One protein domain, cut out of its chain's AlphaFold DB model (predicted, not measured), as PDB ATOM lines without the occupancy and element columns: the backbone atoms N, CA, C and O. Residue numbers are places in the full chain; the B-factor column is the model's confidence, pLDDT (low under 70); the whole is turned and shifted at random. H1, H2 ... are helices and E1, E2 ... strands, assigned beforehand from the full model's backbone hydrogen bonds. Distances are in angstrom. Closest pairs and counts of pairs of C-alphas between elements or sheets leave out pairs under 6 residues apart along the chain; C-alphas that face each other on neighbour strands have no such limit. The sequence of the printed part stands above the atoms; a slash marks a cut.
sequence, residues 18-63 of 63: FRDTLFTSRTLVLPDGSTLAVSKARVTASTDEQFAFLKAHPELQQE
ATOM      1  N   PHE A  18     -23.111  -3.796 -45.840       93.19
ATOM      2  CA  PHE A  18     -23.107  -2.412 -45.387       93.19
ATOM      3  C   PHE A  18     -23.337  -2.352 -43.881       93.19
ATOM      4  O   PHE A  18     -24.137  -3.110 -43.322       93.19
ATOM      5  N   ARG A  19     -22.654  -1.416 -43.225       92.62
ATOM      6  CA  ARG A  19     -22.817  -1.072 -41.818       92.62
ATOM      7  C   ARG A  19     -23.715   0.148 -41.673       92.62
ATOM      8  O   ARG A  19     -23.455   1.195 -42.257       92.62
ATOM      9  N   ASP A  20     -24.722   0.017 -40.822       91.69
ATOM     10  CA  ASP A  20     -25.551   1.121 -40.351       91.69
ATOM     11  C   ASP A  20     -24.768   1.955 -39.335       91.69
ATOM     12  O   ASP A  20     -24.466   1.501 -38.228       91.69
ATOM     13  N   THR A  21     -24.407   3.177 -39.720       88.38
ATOM     14  CA  THR A  21     -23.617   4.094 -38.880       88.38
ATOM     15  C   THR A  21     -24.420   4.703 -37.733       88.38
ATOM     16  O   THR A  21     -23.826   5.183 -36.769       88.38
ATOM     17  N   LEU A  22     -25.756   4.645 -37.788       85.94
ATOM     18  CA  LEU A  22     -26.612   5.055 -36.673       85.94
ATOM     19  C   LEU A  22     -26.717   3.966 -35.594       85.94
ATOM     20  O   LEU A  22     -27.253   4.231 -34.521       85.94
ATOM     21  N   PHE A  23     -26.187   2.761 -35.846       77.50
ATOM     22  CA  PHE A  23     -26.234   1.612 -34.936       77.50
ATOM     23  C   PHE A  23     -27.651   1.242 -34.492       77.50
ATOM     24  O   PHE A  23     -27.862   0.743 -33.384       77.50
ATOM     25  N   THR A  24     -28.630   1.459 -35.370       76.06
ATOM     26  CA  THR A  24     -30.039   1.180 -35.080       76.06
ATOM     27  C   THR A  24     -30.497  -0.095 -35.779       76.06
ATOM     28  O   THR A  24     -30.069  -0.422 -36.885       76.06
ATOM     29  N   SER A  25     -31.379  -0.849 -35.121       78.56
ATOM     30  CA  SER A  25     -32.097  -1.940 -35.787       78.56
ATOM     31  C   SER A  25     -33.300  -1.335 -36.497       78.56
ATOM     32  O   SER A  25     -34.174  -0.769 -35.841       78.56
ATOM     33  N   ARG A  26     -33.334  -1.425 -37.826       87.38
ATOM     34  CA  ARG A  26     -34.416  -0.862 -38.640       87.38
ATOM     35  C   ARG A  26     -34.715  -1.719 -39.861       87.38
ATOM     36  O   ARG A  26     -33.889  -2.521 -40.293       87.38
ATOM     37  N   THR A  27     -35.890  -1.499 -40.432       90.62
ATOM     38  CA  THR A  27     -36.302  -2.087 -41.707       90.62
ATOM     39  C   THR A  27     -36.236  -1.012 -42.782       90.62
ATOM     40  O   THR A  27     -36.881   0.027 -42.653       90.62
ATOM     41  N   LEU A  28     -35.453  -1.249 -43.829       90.44
ATOM     42  CA  LEU A  28     -35.390  -0.401 -45.016       90.44
ATOM     43  C   LEU A  28     -36.465  -0.862 -45.997       90.44
ATOM     44  O   LEU A  28     -36.581  -2.059 -46.258       90.44
ATOM     45  N   VAL A  29     -37.237   0.074 -46.540       91.69
ATOM     46  CA  VAL A  29     -38.244  -0.201 -47.570       91.69
ATOM     47  C   VAL A  29     -37.696   0.304 -48.898       91.69
ATOM     48  O   VAL A  29     -37.355   1.480 -49.019       91.69
ATOM     49  N   LEU A  30     -37.571  -0.594 -49.869       90.06
ATOM     50  CA  LEU A  30     -37.089  -0.285 -51.208       90.06
ATOM     51  C   LEU A  30     -38.203   0.352 -52.055       90.06
ATOM     52  O   LEU A  30     -39.382   0.165 -51.754       90.06
ATOM     53  N   PRO A  31     -37.852   1.049 -53.153       88.31
ATOM     54  CA  PRO A  31     -38.829   1.646 -54.070       88.31
ATOM     55  C   PRO A  31     -39.811   0.632 -54.672       88.31
ATOM     56  O   PRO A  31     -40.968   0.961 -54.903       88.31
ATOM     57  N   ASP A  32     -39.356  -0.604 -54.874       86.69
ATOM     58  CA  ASP A  32     -40.159  -1.735 -55.357       86.69
ATOM     59  C   ASP A  32     -41.137  -2.286 -54.289       86.69
ATOM     60  O   ASP A  32     -41.927  -3.189 -54.537       86.69
ATOM     61  N   GLY A  33     -41.103  -1.752 -53.061       88.19
ATOM     62  CA  GLY A  33     -41.925  -2.202 -51.930       88.19
ATOM     63  C   GLY A  33     -41.327  -3.376 -51.149       88.19
ATOM     64  O   GLY A  33     -41.782  -3.684 -50.047       88.19
ATOM     65  N   SER A  34     -40.269  -3.994 -51.676       88.31
ATOM     66  CA  SER A  34     -39.448  -4.983 -50.971       88.31
ATOM     67  C   SER A  34     -38.789  -4.398 -49.710       88.31
ATOM     68  O   SER A  34     -38.542  -3.197 -49.627       88.31
ATOM     69  N   THR A  35     -38.454  -5.234 -48.721       91.38
ATOM     70  CA  THR A  35     -37.862  -4.771 -47.449       91.38
ATOM     71  C   THR A  35     -36.533  -5.441 -47.114       91.38
ATOM     72  O   THR A  35     -36.401  -6.651 -47.288       91.38
ATOM     73  N   LEU A  36     -35.593  -4.686 -46.535       91.06
ATOM     74  CA  LEU A  36     -34.334  -5.192 -45.977       91.06
ATOM     75  C   LEU A  36     -34.256  -4.959 -44.472       91.06
ATOM     76  O   LEU A  36     -34.427  -3.843 -43.990       91.06
ATOM     77  N   ALA A  37     -33.942  -6.012 -43.726       90.88
ATOM     78  CA  ALA A  37     -33.719  -5.916 -42.290       90.88
ATOM     79  C   ALA A  37     -32.255  -5.569 -41.990       90.88
ATOM     80  O   ALA A  37     -31.344  -6.318 -42.353       90.88
ATOM     81  N   VAL A  38     -32.037  -4.475 -41.260       90.31
ATOM     82  CA  VAL A  38     -30.744  -4.158 -40.648       90.31
ATOM     83  C   VAL A  38     -30.657  -4.899 -39.317       90.31
ATOM     84  O   VAL A  38     -31.393  -4.601 -38.374       90.31
ATOM     85  N   SER A  39     -29.751  -5.871 -39.231       87.00
ATOM     86  CA  SER A  39     -29.539  -6.704 -38.043       87.00
ATOM     87  C   SER A  39     -28.120  -6.524 -37.528       87.00
ATOM     88  O   SER A  39     -27.168  -6.597 -38.297       87.00
ATOM     89  N   LYS A  40     -27.958  -6.289 -36.219       87.38
ATOM     90  CA  LYS A  40     -26.640  -6.013 -35.605       87.38
ATOM     91  C   LYS A  40     -25.879  -4.878 -36.317       87.38
ATOM     92  O   LYS A  40     -24.674  -4.977 -36.527       87.38
ATOM     93  N   ALA A  41     -26.602  -3.825 -36.712       87.62
ATOM     94  CA  ALA A  41     -26.077  -2.704 -37.495       87.62
ATOM     95  C   ALA A  41     -25.449  -3.110 -38.846       87.62
ATOM     96  O   ALA A  41     -24.580  -2.405 -39.355       87.62
ATOM     97  N   ARG A  42     -25.866  -4.240 -39.430       89.88
ATOM     98  CA  ARG A  42     -25.432  -4.705 -40.749       89.88
ATOM     99  C   ARG A  42     -26.614  -5.072 -41.633       89.88
ATOM    100  O   ARG A  42     -27.644  -5.554 -41.158       89.88
ATOM    101  N   VAL A  43     -26.440  -4.860 -42.928       91.44
ATOM    102  CA  VAL A  43     -27.384  -5.247 -43.974       91.44
ATOM    103  C   VAL A  43     -26.608  -5.737 -45.187       91.44
ATOM    104  O   VAL A  43     -25.538  -5.220 -45.504       91.44
ATOM    105  N   THR A  44     -27.147  -6.751 -45.850       91.50
ATOM    106  CA  THR A  44     -26.517  -7.396 -46.998       91.50
ATOM    107  C   THR A  44     -27.390  -7.182 -48.225       91.50
ATOM    108  O   THR A  44     -28.591  -7.438 -48.167       91.50
ATOM    109  N   ALA A  45     -26.796  -6.718 -49.323       91.81
ATOM    110  CA  ALA A  45     -27.460  -6.626 -50.615       91.81
ATOM    111  C   ALA A  45     -27.348  -7.953 -51.373       91.81
ATOM    112  O   ALA A  45     -26.254  -8.389 -51.733       91.81
ATOM    113  N   SER A  46     -28.483  -8.570 -51.682       88.81
ATOM    114  CA  SER A  46     -28.534  -9.759 -52.541       88.81
ATOM    115  C   SER A  46     -28.641  -9.397 -54.025       88.81
ATOM    116  O   SER A  46     -28.205 -10.170 -54.875       88.81
ATOM    117  N   THR A  47     -29.171  -8.214 -54.353       89.81
ATOM    118  CA  THR A  47     -29.373  -7.745 -55.735       89.81
ATOM    119  C   THR A  47     -28.653  -6.425 -56.000       89.81
ATOM    120  O   THR A  47     -28.333  -5.677 -55.075       89.81
ATOM    121  N   ASP A  48     -28.415  -6.115 -57.273       90.06
ATOM    122  CA  ASP A  48     -27.810  -4.845 -57.686       90.06
ATOM    123  C   ASP A  48     -28.697  -3.636 -57.352       90.06
ATOM    124  O   ASP A  48     -28.180  -2.580 -56.996       90.06
ATOM    125  N   GLU A  49     -30.023  -3.795 -57.360       90.62
ATOM    126  CA  GLU A  49     -30.953  -2.756 -56.901       90.62
ATOM    127  C   GLU A  49     -30.814  -2.484 -55.401       90.62
ATOM    128  O   GLU A  49     -30.741  -1.329 -54.986       90.62
ATOM    129  N   GLN A  50     -30.705  -3.538 -54.583       91.69
ATOM    130  CA  GLN A  50     -30.423  -3.389 -53.154       91.69
ATOM    131  C   GLN A  50     -29.061  -2.725 -52.938       91.69
ATOM    132  O   GLN A  50     -28.942  -1.827 -52.114       91.69
ATOM    133  N   PHE A  51     -28.040  -3.119 -53.699       91.88
ATOM    134  CA  PHE A  51     -26.710  -2.525 -53.602       91.88
ATOM    135  C   PHE A  51     -26.721  -1.029 -53.951       91.88
ATOM    136  O   PHE A  51     -26.192  -0.217 -53.193       91.88
ATOM    137  N   ALA A  52     -27.354  -0.653 -55.066       92.69
ATOM    138  CA  ALA A  52     -27.488   0.738 -55.488       92.69
ATOM    139  C   ALA A  52     -28.276   1.568 -54.465       92.69
ATOM    140  O   ALA A  52     -27.874   2.690 -54.155       92.69
ATOM    141  N   PHE A  53     -29.343   0.994 -53.903       92.69
ATOM    142  CA  PHE A  53     -30.115   1.605 -52.828       92.69
ATOM    143  C   PHE A  53     -29.232   1.865 -51.605       92.69
ATOM    144  O   PHE A  53     -29.061   3.018 -51.224       92.69
ATOM    145  N   LEU A  54     -28.592   0.835 -51.038       93.19
ATOM    146  CA  LEU A  54     -27.748   0.976 -49.844       93.19
ATOM    147  C   LEU A  54     -26.598   1.970 -50.066       93.19
ATOM    148  O   LEU A  54     -26.322   2.786 -49.194       93.19
ATOM    149  N   LYS A  55     -25.975   1.959 -51.250       92.38
ATOM    150  CA  LYS A  55     -24.895   2.886 -51.615       92.38
ATOM    151  C   LYS A  55     -25.356   4.344 -51.739       92.38
ATOM    152  O   LYS A  55     -24.543   5.249 -51.563       92.38
ATOM    153  N   ALA A  56     -26.628   4.589 -52.046       93.69
ATOM    154  CA  ALA A  56     -27.189   5.938 -52.114       93.69
ATOM    155  C   ALA A  56     -27.444   6.558 -50.726       93.69
ATOM    156  O   ALA A  56     -27.683   7.763 -50.632       93.69
ATOM    157  N   HIS A  57     -27.375   5.766 -49.651       90.81
ATOM    158  CA  HIS A  57     -27.613   6.228 -48.290       90.81
ATOM    159  C   HIS A  57     -26.297   6.568 -47.571       90.81
ATOM    160  O   HIS A  57     -25.496   5.672 -47.312       90.81
ATOM    161  N   PRO A  58     -26.076   7.831 -47.155       90.56
ATOM    162  CA  PRO A  58     -24.827   8.243 -46.499       90.56
ATOM    163  C   PRO A  58     -24.629   7.605 -45.116       90.56
ATOM    164  O   PRO A  58     -23.515   7.534 -44.610       90.56
ATOM    165  N   GLU A  59     -25.711   7.145 -44.495       90.31
ATOM    166  CA  GLU A  59     -25.697   6.454 -43.206       90.31
ATOM    167  C   GLU A  59     -25.305   4.970 -43.301       90.31
ATOM    168  O   GLU A  59     -25.064   4.343 -42.267       90.31
ATOM    169  N   LEU A  60     -25.234   4.409 -44.513       92.25
ATOM    170  CA  LEU A  60     -24.877   3.019 -44.776       92.25
ATOM    171  C   LEU A  60     -23.497   2.963 -45.429       92.25
ATOM    172  O   LEU A  60     -23.316   3.328 -46.588       92.25
ATOM    173  N   GLN A  61     -22.509   2.481 -44.684       92.00
ATOM    174  CA  GLN A  61     -21.134   2.401 -45.168       92.00
ATOM    175  C   GLN A  61     -20.812   0.980 -45.624       92.00
ATOM    176  O   GLN A  61     -20.984   0.042 -44.851       92.00
ATOM    177  N   GLN A  62     -20.319   0.819 -46.850       91.25
ATOM    178  CA  GLN A  62     -19.831  -0.474 -47.332       91.25
ATOM    179  C   GLN A  62     -18.641  -0.943 -46.470       91.25
ATOM    180  O   GLN A  62     -17.743  -0.144 -46.184       91.25
ATOM    181  N   GLU A  63     -18.670  -2.206 -46.034       84.44
ATOM    182  CA  GLU A  63     -17.585  -2.876 -45.289       84.44
ATOM    183  C   GLU A  63     -16.699  -3.721 -46.216       84.44
ATOM    184  O   GLU A  63     -17.235  -4.321 -47.181       84.44
TER     185      GLU A  63
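This is residues 18 to 63 of the 63 residues of an uncharacterized protein of Pseudomonas grimontii (UniProt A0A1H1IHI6). A small sheet of three very short strands, E4, E1 and E5, has the single helix H1 packed on it beside the strands, and a separate two-stranded hairpin, E2 and E3, stands off from the sheet, coming nearest to it where E3 approaches E4. The printed part has 46 residues, with one named helix and five named strands in the order E1, E2, E3, E4, H1, E5. The three-stranded sheet has the order E4, E1, E5 and the other E2, E3, both antiparallel throughout; the class is mixed, helices and strands. The whole is compact, with a radius of gyration of the C-alphas of 9.5 A and spans of 25 by 17 by 16 A.

Find C-alpha 18 at (-23.107, -2.412, -45.387); from there E1 runs through residues 18 to 20, 6.6 A long. Go on to E2, residues 27 to 29, 6.5 A, and E3, residues 35 to 37, 6.7 A. Next comes E4, residues 42 to 44, 6.9 A. Look for C-alpha 48 at (-27.810, -4.845, -57.686), where H1 begins; it holds residues 48 to 56 and is 12.2 A long. E5, residues 60 to 62, is 6.6 A long and ends at C-alpha 62, (-19.831, -0.474, -47.332).

Start at E1, the inner strand of its sheet. It is antiparallel to E5 at 149 degrees, with N 19 and O 61 2.7 A apart, within hydrogen-bond range. It is antiparallel to E4 at 147 degrees, where N 18 and O 43 are 2.8 A apart, within the same range. E4, H1 and E5 form a split strand-helix-strand unit, two strands running the same way with E1 between them in the sheet; its crossover is right-handed. H1 is on this sheet at a height over the sheet of 9.0 A, and lies over none of its strands, but only just: two of its nine C-alphas fall on E1 and two on E5. The closest C-alphas of H1 and E5, those of Leu 54 and Leu 60, are 6.2 A apart. In H1 every O i to N i+4 pair is within hydrogen-bond range. Look then at the hairpin of E2 and E3, antiparallel at 159 degrees, with N 28 and O 36 2.8 A apart, within hydrogen-bond range. The closest C-alphas of E3 and E4, those of Ala 37 and Val 43, are 6.6 A apart. E1 and E2 are apart.

The two C-alphas farthest apart, those of Gly 33 and Glu 63, are 25.2 A apart, while those of Phe 18 and Glu 63, the first and last printed, are 5.5 A apart. The printed part has no cut and ends at the chain's last residue. The link from E1 to E2 is short, and the other four are tight. The mean pLDDT of the printed part is 89.5, and no printed residue is under 70.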